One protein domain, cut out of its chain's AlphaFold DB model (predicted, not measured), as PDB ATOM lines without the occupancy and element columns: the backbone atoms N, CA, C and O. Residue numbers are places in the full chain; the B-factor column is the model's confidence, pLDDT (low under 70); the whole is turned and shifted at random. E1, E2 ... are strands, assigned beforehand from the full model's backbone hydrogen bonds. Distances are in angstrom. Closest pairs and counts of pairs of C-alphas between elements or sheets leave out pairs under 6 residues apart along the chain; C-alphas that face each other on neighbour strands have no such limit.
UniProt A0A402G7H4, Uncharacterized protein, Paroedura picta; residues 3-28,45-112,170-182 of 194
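Overview. This is residues 3 to 28, 45 to 112 and 170 to 182 of the 194 residues of an uncharacterized protein of Paroedura picta (UniProt A0A402G7H4). One long, twisted sheet of seven strands makes nearly the whole shape, with E2, E3, E4 and E5 side by side, short E1 along one edge, and E6 and E7 one after the other along the opposite edge. Both faces are bare of helices, the long strands run along the length of the rod, and at one end the free residues 62 to 67 of the E3 to E4 loop stick out. The printed part has 107 residues with no named helix and seven named strands, in the order E1 to E7, and the class is all strand. The sheet is branched and mixed, antiparallel from E1 through E5 and parallel where E5 meets E6 and E7. The whole is only just loose, close to extended, with a radius of gyration of the C-alphas of 19.3 A and spans of 67 by 32 by 21 A.

Along the chain. E2, residues 12 to 27, is 45.1 A long, from C-alpha 12 at (162.063, 120.104, 157.181) to C-alpha 27 at (118.329, 111.427, 150.638). E3, residues 45 to 59, is 41.2 A long and bends by 57 degrees at residue 56. E4, residues 70 to 85, is 40.4 A long and bends by 80 degrees at residue 74. E5, residues 98 to 111, is 36.7 A long and bends by 58 degrees at residue 106. E1, residues 3 to 7, measures 13.2 A and begins at C-alpha 3 at (147.583, 113.998, 161.439). E6, residues 170 to 176, measures 19.6 A, and E7, residues 179 to 181, measures 6.6 A.

Arrangement. E3, E4 and E5 form a meander, each strand the antiparallel neighbour of the one before. In the hairpin of E3 and E4, N 51 and O 79 are 2.8 A apart, within hydrogen-bond range. In the hairpin of E4 and E5, N 82 and O 103 are within range at 2.8 A. E2 is antiparallel to E3 at 171 degrees, with N 15 and O 54 at 2.8 A. On the other side of E2 is the edge strand E1, its hairpin partner, with N 4 and O 16 at 2.8 A. E4 lies on one side of E5, and the edge strands E6 and E7 on the other side. E6 is parallel to E5 at 35 degrees, with N 102 and O 172 at 2.8 A. E7 is parallel to E5 at 25 degrees, with N 181 and O 109 at 2.8 A. E6 runs on into E7 across a break of 2 residues, at 60 degrees. E1 and E7 are apart.

Size, cuts and confidence. The two C-alphas farthest apart, those of Val 63 and Gly 93, are 67.8 A from each other. Residues 29 to 44 are not printed, with 10.2 A between C-alphas 28 and 45, nor are residues 113 to 169, with 35.8 A between C-alphas 112 and 170. The link from E4 to E5, residues 86 to 97, is long. Mean pLDDT of the printed part is 84.2, and residue 28, residues 61 to 69 and residues 87 to 97 are under 70.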
ATOM      1  N   GLN A   3     146.338 113.243 161.528       93.56
ATOM      2  CA  GLN A   3     147.583 113.998 161.439       93.56
ATOM      3  C   GLN A   3     148.589 113.247 160.572       93.56
ATOM      4  O   GLN A   3     148.926 112.097 160.842       93.56
ATOM      5  N   VAL A   4     149.096 113.918 159.543       94.69
ATOM      6  CA  VAL A   4     150.116 113.402 158.629       94.69
ATOM      7  C   VAL A   4     151.292 114.366 158.642       94.69
ATOM      8  O   VAL A   4     151.112 115.574 158.514       94.69
ATOM      9  N   THR A   5     152.510 113.855 158.818       92.44
ATOM     10  CA  THR A   5     153.731 114.668 158.754       92.44
ATOM     11  C   THR A   5     154.669 114.091 157.703       92.44
ATOM     12  O   THR A   5     155.113 112.955 157.831       92.44
ATOM     13  N   ALA A   6     154.967 114.878 156.671       91.88
ATOM     14  CA  ALA A   6     155.962 114.553 155.657       91.88
ATOM     15  C   ALA A   6     157.271 115.269 155.992       91.88
ATOM     16  O   ALA A   6     157.249 116.462 156.298       91.88
ATOM     17  N   THR A   7     158.398 114.561 155.936       90.06
ATOM     18  CA  THR A   7     159.702 115.073 156.379       90.06
ATOM     19  C   THR A   7     160.775 114.882 155.318       90.06
ATOM     20  O   THR A   7     160.859 113.818 154.709       90.06
ATOM     21  N   THR A   8     161.642 115.873 155.137       88.00
ATOM     22  CA  THR A   8     162.853 115.745 154.320       88.00
ATOM     23  C   THR A   8     164.012 115.166 155.143       88.00
ATOM     24  O   THR A   8     164.005 115.279 156.371       88.00
ATOM     25  N   PRO A   9     165.074 114.640 154.498       87.69
ATOM     26  CA  PRO A   9     166.307 114.250 155.193       87.69
ATOM     27  C   PRO A   9     166.960 115.402 155.976       87.69
ATOM     28  O   PRO A   9     167.618 115.184 156.984       87.69
ATOM     29  N   SER A  10     166.731 116.645 155.540       85.25
ATOM     30  CA  SER A  10     167.152 117.874 156.228       85.25
ATOM     31  C   SER A  10     166.208 118.313 157.355       85.25
ATOM     32  O   SER A  10     166.257 119.466 157.779       85.25
ATOM     33  N   MET A  11     165.335 117.418 157.831       86.69
ATOM     34  CA  MET A  11     164.417 117.629 158.957       86.69
ATOM     35  C   MET A  11     163.367 118.732 158.747       86.69
ATOM     36  O   MET A  11     162.672 119.117 159.689       86.69
ATOM     37  N   ARG A  12     163.196 119.233 157.518       88.38
ATOM     38  CA  ARG A  12     162.063 120.104 157.181       88.38
ATOM     39  C   ARG A  12     160.812 119.259 157.100       88.38
ATOM     40  O   ARG A  12     160.860 118.141 156.595       88.38
ATOM     41  N   ALA A  13     159.700 119.797 157.572       91.31
ATOM     42  CA  ALA A  13     158.476 119.036 157.651       91.31
ATOM     43  C   ALA A  13     157.248 119.861 157.289       91.31
ATOM     44  O   ALA A  13     157.128 121.030 157.655       91.31
ATOM     45  N   VAL A  14     156.327 119.207 156.589       92.00
ATOM     46  CA  VAL A  14     154.965 119.684 156.368       92.00
ATOM     47  C   VAL A  14     154.047 118.808 157.205       92.00
ATOM     48  O   VAL A  14     154.044 117.585 157.056       92.00
ATOM     49  N   ARG A  15     153.290 119.429 158.107       94.12
ATOM     50  CA  ARG A  15     152.309 118.771 158.962       94.12
ATOM     51  C   ARG A  15     150.916 119.172 158.519       94.12
ATOM     52  O   ARG A  15     150.573 120.348 158.534       94.12
ATOM     53  N   PHE A  16     150.126 118.184 158.149       95.75
ATOM     54  CA  PHE A  16     148.708 118.321 157.889       95.75
ATOM     55  C   PHE A  16     147.937 117.712 159.054       95.75
ATOM     56  O   PHE A  16     148.220 116.589 159.464       95.75
ATOM     57  N   GLU A  17     146.980 118.452 159.588       95.38
ATOM     58  CA  GLU A  17     146.138 118.036 160.697       95.38
ATOM     59  C   GLU A  17     144.686 118.397 160.387       95.38
ATOM     60  O   GLU A  17     144.375 119.532 160.020       95.38
ATOM     61  N   THR A  18     143.795 117.422 160.537       95.38
ATOM     62  CA  THR A  18     142.354 117.644 160.506       95.38
ATOM     63  C   THR A  18     141.800 117.618 161.922       95.38
ATOM     64  O   THR A  18     142.134 116.733 162.710       95.38
ATOM     65  N   GLY A  19     140.958 118.589 162.260       92.00
ATOM     66  CA  GLY A  19     140.268 118.654 163.544       92.00
ATOM     67  C   GLY A  19     138.991 117.817 163.535       92.00
ATOM     68  O   GLY A  19     139.015 116.610 163.265       92.00
ATOM     69  N   LEU A  20     137.868 118.460 163.861       91.25
ATOM     70  CA  LEU A  20     136.546 117.851 163.761       91.25
ATOM     71  C   LEU A  20     136.178 117.651 162.281       91.25
ATOM     72  O   LEU A  20     136.336 118.567 161.472       91.25
ATOM     73  N   ILE A  21     135.699 116.450 161.953       93.06
ATOM     74  CA  ILE A  21     135.166 116.082 160.637       93.06
ATOM     75  C   ILE A  21     133.693 115.728 160.848       93.06
ATOM     76  O   ILE A  21     133.390 114.740 161.515       93.06
ATOM     77  N   GLU A  22     132.791 116.524 160.288       93.81
ATOM     78  CA  GLU A  22     131.346 116.290 160.315       93.81
ATOM     79  C   GLU A  22     130.879 115.963 158.900       93.81
ATOM     80  O   GLU A  22     131.103 116.749 157.980       93.81
ATOM     81  N   LEU A  23     130.231 114.814 158.718       92.12
ATOM     82  CA  LEU A  23     129.646 114.403 157.444       92.12
ATOM     83  C   LEU A  23     128.173 114.058 157.655       92.12
ATOM     84  O   LEU A  23     127.838 113.138 158.395       92.12
ATOM     85  N   GLU A  24     127.302 114.781 156.966       91.06
ATOM     86  CA  GLU A  24     125.866 114.548 156.919       91.06
ATOM     87  C   GLU A  24     125.481 114.155 155.490       91.06
ATOM     88  O   GLU A  24     125.758 114.880 154.532       91.06
ATOM     89  N   LEU A  25     124.827 113.007 155.346       89.44
ATOM     90  CA  LEU A  25     124.309 112.509 154.076       89.44
ATOM     91  C   LEU A  25     122.804 112.311 154.214       89.44
ATOM     92  O   LEU A  25     122.333 111.662 155.145       89.44
ATOM     93  N   SER A  26     122.038 112.884 153.292       83.06
ATOM     94  CA  SER A  26     120.581 112.840 153.326       83.06
ATOM     95  C   SER A  26     120.017 112.606 151.935       83.06
ATOM     96  O   SER A  26     120.268 113.372 151.008       83.06
ATOM     97  N   ASN A  27     119.195 111.572 151.797       80.44
ATOM     98  CA  ASN A  27     118.329 111.427 150.638       80.44
ATOM     99  C   ASN A  27     117.119 112.332 150.850       80.44
ATOM    100  O   ASN A  27     116.204 111.984 151.596       80.44
ATOM    101  N   ARG A  28     117.103 113.500 150.209       63.94
ATOM    102  CA  ARG A  28     115.885 114.310 150.157       63.94
ATOM    103  C   ARG A  28     115.157 113.962 148.873       63.94
ATOM    104  O   ARG A  28     115.612 114.293 147.781       63.94
ATOM    105  N   GLY A  45     124.822 115.849 150.339       88.69
ATOM    106  CA  GLY A  45     125.941 115.817 151.262       88.69
ATOM    107  C   GLY A  45     126.208 117.193 151.851       88.69
ATOM    108  O   GLY A  45     126.136 118.214 151.162       88.69
ATOM    109  N   LYS A  46     126.552 117.208 153.134       91.75
ATOM    110  CA  LYS A  46     127.186 118.328 153.819       91.75
ATOM    111  C   LYS A  46     128.389 117.778 154.571       91.75
ATOM    112  O   LYS A  46     128.265 116.835 155.339       91.75
ATOM    113  N   CYS A  47     129.553 118.358 154.337       93.62
ATOM    114  CA  CYS A  47     130.799 117.995 154.987       93.62
ATOM    115  C   CYS A  47     131.419 119.252 155.591       93.62
ATOM    116  O   CYS A  47     131.421 120.304 154.955       93.62
ATOM    117  N   GLN A  48     131.931 119.165 156.810       95.31
ATOM    118  CA  GLN A  48     132.647 120.248 157.461       95.31
ATOM    119  C   GLN A  48     133.913 119.704 158.105       95.31
ATOM    120  O   GLN A  48     133.865 118.735 158.858       95.31
ATOM    121  N   VAL A  49     135.049 120.323 157.798       96.19
ATOM    122  CA  VAL A  49     136.360 119.864 158.249       96.19
ATOM    123  C   VAL A  49     137.201 121.040 158.715       96.19
ATOM    124  O   VAL A  49     137.436 121.988 157.965       96.19
ATOM    125  N   ASP A  50     137.703 120.948 159.941       96.25
ATOM    126  CA  ASP A  50     138.784 121.812 160.410       96.25
ATOM    127  C   ASP A  50     140.112 121.351 159.825       96.25
ATOM    128  O   ASP A  50     140.480 120.189 159.980       96.25
ATOM    129  N   LEU A  51     140.848 122.258 159.189       95.81
ATOM    130  CA  LEU A  51     142.150 121.994 158.590       95.81
ATOM    131  C   LEU A  51     143.222 122.888 159.199       95.81
ATOM    132  O   LEU A  51     143.023 124.090 159.389       95.81
ATOM    133  N   ASN A  52     144.387 122.296 159.434       95.88
ATOM    134  CA  ASN A  52     145.615 122.970 159.816       95.88
ATOM    135  C   ASN A  52     146.773 122.393 158.992       95.88
ATOM    136  O   ASN A  52     147.121 121.220 159.108       95.88
ATOM    137  N   LEU A  53     147.361 123.223 158.139       95.25
ATOM    138  CA  LEU A  53     148.536 122.897 157.347       95.25
ATOM    139  C   LEU A  53     149.697 123.752 157.840       95.25
ATOM    140  O   LEU A  53     149.651 124.971 157.741       95.25
ATOM    141  N   ALA A  54     150.747 123.122 158.345       94.19
ATOM    142  CA  ALA A  54     151.889 123.796 158.936       94.19
ATOM    143  C   ALA A  54     153.191 123.397 158.240       94.19
ATOM    144  O   ALA A  54     153.454 122.219 158.012       94.19
ATOM    145  N   LEU A  55     154.038 124.381 157.958       92.44
ATOM    146  CA  LEU A  55     155.413 124.188 157.514       92.44
ATOM    147  C   LEU A  55     156.345 124.481 158.684       92.44
ATOM    148  O   LEU A  55     156.197 125.496 159.365       92.44
ATOM    149  N   GLY A  56     157.331 123.620 158.896       91.19
ATOM    150  CA  GLY A  56     158.260 123.761 160.003       91.19
ATOM    151  C   GLY A  56     159.518 122.922 159.861       91.19
ATOM    152  O   GLY A  56     159.821 122.368 158.801       91.19
ATOM    153  N   GLN A  57     160.261 122.846 160.955       89.19
ATOM    154  CA  GLN A  57     161.419 121.981 161.112       89.19
ATOM    155  C   GLN A  57     161.237 121.128 162.361       89.19
ATOM    156  O   GLN A  57     160.770 121.607 163.391       89.19
ATOM    157  N   ILE A  58     161.605 119.860 162.250       87.44
ATOM    158  CA  ILE A  58     161.608 118.920 163.361       87.44
ATOM    159  C   ILE A  58     162.964 119.033 164.061       87.44
ATOM    160  O   ILE A  58     164.005 118.777 163.456       87.44
ATOM    161  N   VAL A  59     162.957 119.432 165.327       81.94
ATOM    162  CA  VAL A  59     164.147 119.528 166.175       81.94
ATOM    163  C   VAL A  59     164.173 118.305 167.086       81.94
ATOM    164  O   VAL A  59     163.210 118.024 167.800       81.94
ATOM    165  N   LYS A  60     165.260 117.532 167.025       71.75
ATOM    166  CA  LYS A  60     165.498 116.394 167.922       71.75
ATOM    167  C   LYS A  60     166.386 116.867 169.068       71.75
ATOM    168  O   LYS A  60     167.485 117.355 168.810       71.75
ATOM    169  N   HIS A  61     165.936 116.718 170.308       65.38
ATOM    170  CA  HIS A  61     166.780 116.971 171.471       65.38
ATOM    171  C   HIS A  61     167.751 115.794 171.644       65.38
ATOM    172  O   HIS A  61     167.344 114.695 171.990       65.38
ATOM    173  N   GLN A  62     169.043 116.006 171.365       55.12
ATOM    174  CA  GLN A  62     170.073 114.956 171.468       55.12
ATOM    175  C   GLN A  62     170.486 114.620 172.911       55.12
ATOM    176  O   GLN A  62     171.198 113.645 173.118       55.12
ATOM    177  N   VAL A  63     170.073 115.416 173.903       58.66
ATOM    178  CA  VAL A  63     170.560 115.294 175.290       58.66
ATOM    179  C   VAL A  63     169.630 114.443 176.167       58.66
ATOM    180  O   VAL A  63     170.087 113.871 177.150       58.66
ATOM    181  N   TYR A  64     168.353 114.297 175.792       56.47
ATOM    182  CA  TYR A  64     167.372 113.494 176.527       56.47
ATOM    183  C   TYR A  64     166.458 112.767 175.541       56.47
ATOM    184  O   TYR A  64     165.616 113.390 174.901       56.47
ATOM    185  N   GLU A  65     166.616 111.450 175.428       50.75
ATOM    186  CA  GLU A  65     165.805 110.587 174.554       50.75
ATOM    187  C   GLU A  65     164.313 110.563 174.961       50.75
ATOM    188  O   GLU A  65     163.446 110.260 174.145       50.75
ATOM    189  N   GLU A  66     163.998 110.980 176.195       49.50
ATOM    190  CA  GLU A  66     162.634 111.163 176.718       49.50
ATOM    191  C   GLU A  66     161.989 112.511 176.335       49.50
ATOM    192  O   GLU A  66     160.772 112.673 176.451       49.50
ATOM    193  N   ALA A  67     162.770 113.488 175.860       54.81
ATOM    194  CA  ALA A  67     162.238 114.758 175.385       54.81
ATOM    195  C   ALA A  67     161.795 114.593 173.925       54.81
ATOM    196  O   ALA A  67     162.614 114.492 173.011       54.81
ATOM    197  N   GLY A  68     160.480 114.534 173.708       56.25
ATOM    198  CA  GLY A  68     159.882 114.417 172.380       56.25
ATOM    199  C   GLY A  68     160.438 115.431 171.369       56.25
ATOM    200  O   GLY A  68     160.966 116.490 171.707       56.25
ATOM    201  N   SER A  69     160.340 115.092 170.085       65.31
ATOM    202  CA  SER A  69     160.808 115.975 169.020       65.31
ATOM    203  C   SER A  69     159.874 117.176 168.836       65.31
ATOM    204  O   SER A  69     158.675 116.998 168.617       65.31
ATOM    205  N   ASP A  70     160.434 118.388 168.853       81.50
ATOM    206  CA  ASP A  70     159.670 119.631 168.728       81.50
ATOM    207  C   ASP A  70     159.509 120.058 167.267       81.50
ATOM    208  O   ASP A  70     160.446 120.014 166.468       81.50
ATOM    209  N   PHE A  71     158.304 120.504 166.908       86.00
ATOM    210  CA  PHE A  71     158.011 121.041 165.580       86.00
ATOM    211  C   PHE A  71     158.025 122.566 165.616       86.00
ATOM    212  O   PHE A  71     157.067 123.204 166.054       86.00
ATOM    213  N   HIS A  72     159.112 123.151 165.122       89.25
ATOM    214  CA  HIS A  72     159.245 124.592 165.004       89.25
ATOM    215  C   HIS A  72     158.538 125.083 163.739       89.25
ATOM    216  O   HIS A  72     159.041 124.925 162.623       89.25
ATOM    217  N   GLN A  73     157.347 125.649 163.912       88.62
ATOM    218  CA  GLN A  73     156.503 126.142 162.827       88.62
ATOM    219  C   GLN A  73     157.009 127.490 162.295       88.62
ATOM    220  O   GLN A  73     157.206 128.436 163.052       88.62
ATOM    221  N   VAL A  74     157.170 127.593 160.975       90.88
ATOM    222  CA  VAL A  74     157.599 128.819 160.273       90.88
ATOM    223  C   VAL A  74     156.507 129.407 159.378       90.88
ATOM    224  O   VAL A  74     156.562 130.582 159.021       90.88
ATOM    225  N   ALA A  75     155.506 128.606 159.014       93.19
ATOM    226  CA  ALA A  75     154.299 129.060 158.336       93.19
ATOM    227  C   ALA A  75     153.131 128.123 158.643       93.19
ATOM    228  O   ALA A  75     153.337 126.942 158.938       93.19
ATOM    229  N   TYR A  76     151.908 128.635 158.555       94.31
ATOM    230  CA  TYR A  76     150.712 127.816 158.619       94.31
ATOM    231  C   TYR A  76     149.529 128.417 157.881       94.31
ATOM    232  O   TYR A  76     149.423 129.626 157.684       94.31
ATOM    233  N   PHE A  77     148.617 127.530 157.523       96.00
ATOM    234  CA  PHE A  77     147.299 127.833 157.025       96.00
ATOM    235  C   PHE A  77     146.283 127.061 157.855       96.00
ATOM    236  O   PHE A  77     146.348 125.835 157.936       96.00
ATOM    237  N   LYS A  78     145.342 127.771 158.469       95.88
ATOM    238  CA  LYS A  78     144.270 127.170 159.260       95.88
ATOM    239  C   LYS A  78     142.931 127.669 158.756       95.88
ATOM    240  O   LYS A  78     142.773 128.862 158.541       95.88
ATOM    241  N   THR A  79     141.974 126.775 158.557       96.94
ATOM    242  CA  THR A  79     140.626 127.138 158.103       96.94
ATOM    243  C   THR A  79     139.635 126.040 158.460       96.94
ATOM    244  O   THR A  79     140.024 124.881 158.597       96.94
ATOM    245  N   ARG A  80     138.349 126.377 158.559       96.50
ATOM    246  CA  ARG A  80     137.268 125.387 158.555       96.50
ATOM    247  C   ARG A  80     136.617 125.374 157.178       96.50
ATOM    248  O   ARG A  80     135.992 126.358 156.786       96.50
ATOM    249  N   ILE A  81     136.755 124.265 156.457       96.25
ATOM    250  CA  ILE A  81     136.147 124.075 155.138       96.25
ATOM    251  C   ILE A  81     134.777 123.426 155.305       96.25
ATOM    252  O   ILE A  81     134.670 122.337 155.858       96.25
ATOM    253  N   GLY A  82     133.736 124.082 154.806       95.12
ATOM    254  CA  GLY A  82     132.409 123.517 154.600       95.12
ATOM    255  C   GLY A  82     132.183 123.195 153.125       95.12
ATOM    256  O   GLY A  82     132.548 123.976 152.253       95.12
ATOM    257  N   LEU A  83     131.565 122.058 152.842       92.88
ATOM    258  CA  LEU A  83     131.156 121.609 151.517       92.88
ATOM    259  C   LEU A  83     129.690 121.194 151.597       92.88
ATOM    260  O   LEU A  83     129.330 120.415 152.476       92.88
ATOM    261  N   ARG A  84     128.834 121.680 150.698       90.00
ATOM    262  CA  ARG A  84     127.450 121.197 150.593       90.00
ATOM    263  C   ARG A  84     126.925 121.261 149.170       90.00
ATOM    264  O   ARG A  84     127.290 122.155 148.412       90.00
ATOM    265  N   ASN A  85     126.010 120.367 148.819       87.12
ATOM    266  CA  ASN A  85     125.243 120.516 147.582       87.12
ATOM    267  C   ASN A  85     124.296 121.730 147.682       87.12
ATOM    268  O   ASN A  85     123.719 122.003 148.739       87.12
ATOM    269  N   ALA A  86     124.121 122.449 146.575       75.31
ATOM    270  CA  ALA A  86     123.113 123.491 146.453       75.31
ATOM    271  C   ALA A  86     121.729 122.876 146.261       75.31
ATOM    272  O   ALA A  86     121.565 121.847 145.592       75.31
ATOM    273  N   LEU A  87     120.714 123.539 146.803       65.88
ATOM    274  CA  LEU A  87     119.332 123.198 146.493       65.88
ATOM    275  C   LEU A  87     118.968 123.764 145.115       65.88
ATOM    276  O   LEU A  87     119.380 124.859 144.753       65.88
ATOM    277  N   ARG A  88     118.144 123.036 144.352       60.12
ATOM    278  CA  ARG A  88     117.655 123.474 143.026       60.12
ATOM    279  C   ARG A  88     116.924 124.825 143.086       60.12
ATOM    280  O   ARG A  88     116.901 125.543 142.100       60.12
ATOM    281  N   GLU A  89     116.365 125.170 144.247       57.66
ATOM    282  CA  GLU A  89     115.687 126.446 144.516       57.66
ATOM    283  C   GLU A  89     116.668 127.619 144.738       57.66
ATOM    284  O   GLU A  89     116.291 128.765 144.522       57.66
ATOM    285  N   GLU A  90     117.936 127.351 145.090       53.56
ATOM    286  CA  GLU A  90     119.004 128.365 145.204       53.56
ATOM    287  C   GLU A  90     119.615 128.719 143.829       53.56
ATOM    288  O   GLU A  90     120.292 129.735 143.692       53.56
ATOM    289  N   ILE A  91     119.370 127.903 142.793       57.81
ATOM    290  CA  ILE A  91     119.918 128.076 141.442       57.81
ATOM    291  C   ILE A  91     118.813 128.634 140.536       57.81
ATOM    292  O   ILE A  91     118.061 127.897 139.899       57.81
ATOM    293  N   SER A  92     118.683 129.958 140.477       51.75
ATOM    294  CA  SER A  92     117.739 130.597 139.555       51.75
ATOM    295  C   SER A  92     118.175 130.370 138.098       51.75
ATOM    296  O   SER A  92     119.224 130.856 137.685       51.75
ATOM    297  N   GLY A  93     117.369 129.654 137.301       53.78
ATOM    298  CA  GLY A  93     117.397 129.782 135.835       53.78
ATOM    299  C   GLY A  93     117.679 128.544 134.973       53.78
ATOM    300  O   GLY A  93     117.740 128.687 133.757       53.78
ATOM    301  N   SER A  94     117.832 127.329 135.509       48.62
ATOM    302  CA  SER A  94     117.966 126.132 134.660       48.62
ATOM    303  C   SER A  94     117.658 124.860 135.442       48.62
ATOM    304  O   SER A  94     118.185 124.635 136.527       48.62
ATOM    305  N   SER A  95     116.790 124.020 134.885       53.00
ATOM    306  CA  SER A  95     116.254 122.813 135.510       53.00
ATOM    307  C   SER A  95     117.280 121.693 135.741       53.00
ATOM    308  O   SER A  95     116.905 120.728 136.401       53.00
ATOM    309  N   ASP A  96     118.530 121.805 135.284       57.44
ATOM    310  CA  ASP A  96     119.470 120.668 135.246       57.44
ATOM    311  C   ASP A  96     120.914 120.996 135.677       57.44
ATOM    312  O   ASP A  96     121.874 120.356 135.259       57.44
ATOM    313  N   ARG A  97     121.107 122.035 136.500       63.41
ATOM    314  CA  ARG A  97     122.439 122.385 137.021       63.41
ATOM    315  C   ARG A  97     122.636 121.841 138.425       63.41
ATOM    316  O   ARG A  97     121.835 122.093 139.327       63.41
ATOM    317  N   GLU A  98     123.727 121.117 138.617       71.06
ATOM    318  CA  GLU A  98     124.207 120.751 139.941       71.06
ATOM    319  C   GLU A  98     125.167 121.828 140.422       71.06
ATOM    320  O   GLU A  98     126.019 122.291 139.666       71.06
ATOM    321  N   ALA A  99     125.023 122.252 141.675       79.94
ATOM    322  CA  ALA A  99     125.963 123.180 142.273       79.94
ATOM    323  C   ALA A  99     126.488 122.642 143.601       79.94
ATOM    324  O   ALA A  99     125.763 121.986 144.355       79.94
ATOM    325  N   VAL A 100     127.755 122.925 143.878       85.75
ATOM    326  CA  VAL A 100     128.425 122.608 145.136       85.75
ATOM    327  C   VAL A 100     128.948 123.911 145.720       85.75
ATOM    328  O   VAL A 100     129.690 124.653 145.076       85.75
ATOM    329  N   LEU A 101     128.529 124.192 146.949       89.94
ATOM    330  CA  LEU A 101     128.981 125.334 147.719       89.94
ATOM    331  C   LEU A 101     130.144 124.905 148.601       89.94
ATOM    332  O   LEU A 101     130.052 123.936 149.354       89.94
ATOM    333  N   ILE A 102     131.213 125.677 148.520       94.12
ATOM    334  CA  ILE A 102     132.439 125.551 149.287       94.12
ATOM    335  C   ILE A 102     132.532 126.801 150.158       94.12
ATOM    336  O   ILE A 102     132.427 127.920 149.665       94.12
ATOM    337  N   THR A 103     132.700 126.640 151.462       95.25
ATOM    338  CA  THR A 103     132.824 127.751 152.410       95.25
ATOM    339  C   THR A 103     134.120 127.618 153.188       95.25
ATOM    340  O   THR A 103     134.385 126.570 153.763       95.25
ATOM    341  N   LEU A 104     134.924 128.674 153.225       96.25
ATOM    342  CA  LEU A 104     136.111 128.773 154.067       96.25
ATOM    343  C   LEU A 104     135.788 129.705 155.228       96.25
ATOM    344  O   LEU A 104     135.591 130.899 155.024       96.25
ATOM    345  N   ASN A 105     135.729 129.167 156.439       95.62
ATOM    346  CA  ASN A 105     135.476 129.938 157.646       95.62
ATOM    347  C   ASN A 105     136.798 130.265 158.334       95.62
ATOM    348  O   ASN A 105     137.522 129.358 158.753       95.62
ATOM    349  N   ARG A 106     137.077 131.563 158.459       95.38
ATOM    350  CA  ARG A 106     138.296 132.129 159.040       95.38
ATOM    351  C   ARG A 106     139.572 131.454 158.527       95.38
ATOM    352  O   ARG A 106     140.339 130.940 159.341       95.38
ATOM    353  N   PRO A 107     139.833 131.427 157.205       96.19
ATOM    354  CA  PRO A 107     141.173 131.154 156.716       96.19
ATOM    355  C   PRO A 107     142.175 132.134 157.335       96.19
ATOM    356  O   PRO A 107     142.081 133.345 157.146       96.19
ATOM    357  N   ILE A 108     143.137 131.596 158.077       95.88
ATOM    358  CA  ILE A 108     144.257 132.330 158.659       95.88
ATOM    359  C   ILE A 108     145.530 131.824 158.003       95.88
ATOM    360  O   ILE A 108     145.834 130.631 158.065       95.88
ATOM    361  N   VAL A 109     146.274 132.741 157.396       94.75
ATOM    362  CA  VAL A 109     147.595 132.488 156.824       94.75
ATOM    363  C   VAL A 109     148.636 133.193 157.678       94.75
ATOM    364  O   VAL A 109     148.577 134.406 157.866       94.75
ATOM    365  N   PHE A 110     149.625 132.447 158.147       93.62
ATOM    366  CA  PHE A 110     150.836 132.985 158.751       93.62
ATOM    367  C   PHE A 110     152.045 132.483 157.976       93.62
ATOM    368  O   PHE A 110     152.150 131.291 157.692       93.62
ATOM    369  N   ALA A 111     152.985 133.369 157.666       91.12
ATOM    370  CA  ALA A 111     154.238 132.973 157.044       91.12
ATOM    371  C   ALA A 111     155.370 133.903 157.467       91.12
ATOM    372  O   ALA A 111     155.288 135.121 157.306       91.12
ATOM    373  N   GLN A 112     156.457 133.321 157.970       90.31
ATOM    374  CA  GLN A 112     157.718 134.039 158.102       90.31
ATOM    375  C   GLN A 112     158.309 134.341 156.713       90.31
ATOM    376  O   GLN A 112     158.125 133.541 155.792       90.31
ATOM    377  N   PHE A 170     128.295 123.756 138.801       81.25
ATOM    378  CA  PHE A 170     128.600 125.084 139.318       81.25
ATOM    379  C   PHE A 170     129.293 124.981 140.679       81.25
ATOM    380  O   PHE A 170     128.808 124.330 141.603       81.25
ATOM    381  N   LEU A 171     130.439 125.639 140.813       85.69
ATOM    382  CA  LEU A 171     131.211 125.676 142.051       85.69
ATOM    383  C   LEU A 171     131.156 127.090 142.612       85.69
ATOM    384  O   LEU A 171     131.605 128.032 141.963       85.69
ATOM    385  N   GLN A 172     130.629 127.236 143.825       87.88
ATOM    386  CA  GLN A 172     130.608 128.516 144.523       87.88
ATOM    387  C   GLN A 172     131.554 128.466 145.714       87.88
ATOM    388  O   GLN A 172     131.356 127.661 146.616       87.88
ATOM    389  N   LEU A 173     132.545 129.355 145.752       91.88
ATOM    390  CA  LEU A 173     133.439 129.525 146.895       91.88
ATOM    391  C   LEU A 173     133.031 130.767 147.692       91.88
ATOM    392  O   LEU A 173     132.932 131.857 147.140       91.88
ATOM    393  N   THR A 174     132.800 130.607 148.989       93.75
ATOM    394  CA  THR A 174     132.511 131.699 149.928       93.75
ATOM    395  C   THR A 174     133.591 131.738 150.998       93.75
ATOM    396  O   THR A 174     133.966 130.696 151.530       93.75
ATOM    397  N   VAL A 175     134.101 132.925 151.319       95.56
ATOM    398  CA  VAL A 175     135.121 133.111 152.356       95.56
ATOM    399  C   VAL A 175     134.553 134.006 153.447       95.56
ATOM    400  O   VAL A 175     134.231 135.163 153.190       95.56
ATOM    401  N   ASN A 176     134.439 133.462 154.654       93.50
ATOM    402  CA  ASN A 176     133.932 134.162 155.825       93.50
ATOM    403  C   ASN A 176     135.117 134.572 156.694       93.50
ATOM    404  O   ASN A 176     135.674 133.725 157.393       93.50
ATOM    405  N   ASP A 177     135.467 135.858 156.648       92.94
ATOM    406  CA  ASP A 177     136.639 136.465 157.290       92.94
ATOM    407  C   ASP A 177     137.986 135.939 156.749       92.94
ATOM    408  O   ASP A 177     138.158 134.755 156.486       92.94
ATOM    409  N   LEU A 178     138.989 136.807 156.614       93.62
ATOM    410  CA  LEU A 178     140.346 136.419 156.206       93.62
ATOM    411  C   LEU A 178     141.359 137.021 157.178       93.62
ATOM    412  O   LEU A 178     141.353 138.227 157.417       93.62
ATOM    413  N   GLY A 179     142.236 136.178 157.721       92.56
ATOM    414  CA  GLY A 179     143.346 136.591 158.572       92.56
ATOM    415  C   GLY A 179     144.683 136.408 157.864       92.56
ATOM    416  O   GLY A 179     144.975 135.330 157.350       92.56
ATOM    417  N   ILE A 180     145.519 137.444 157.871       91.56
ATOM    418  CA  ILE A 180     146.906 137.368 157.403       91.56
ATOM    419  C   ILE A 180     147.809 137.846 158.537       91.56
ATOM    420  O   ILE A 180     147.664 138.961 159.034       91.56
ATOM    421  N   CYS A 181     148.748 137.000 158.940       86.94
ATOM    422  CA  CYS A 181     149.704 137.276 160.000       86.94
ATOM    423  C   CYS A 181     151.113 137.310 159.396       86.94
ATOM    424  O   CYS A 181     151.684 136.274 159.054       86.94
ATOM    425  N   LEU A 182     151.674 138.511 159.265       83.25
ATOM    426  CA  LEU A 182     153.047 138.723 158.809       83.25
ATOM    427  C   LEU A 182     153.885 139.197 159.998       83.25
ATOM    428  O   LEU A 182     153.488 140.157 160.662       83.25
TER     429      LEU A 182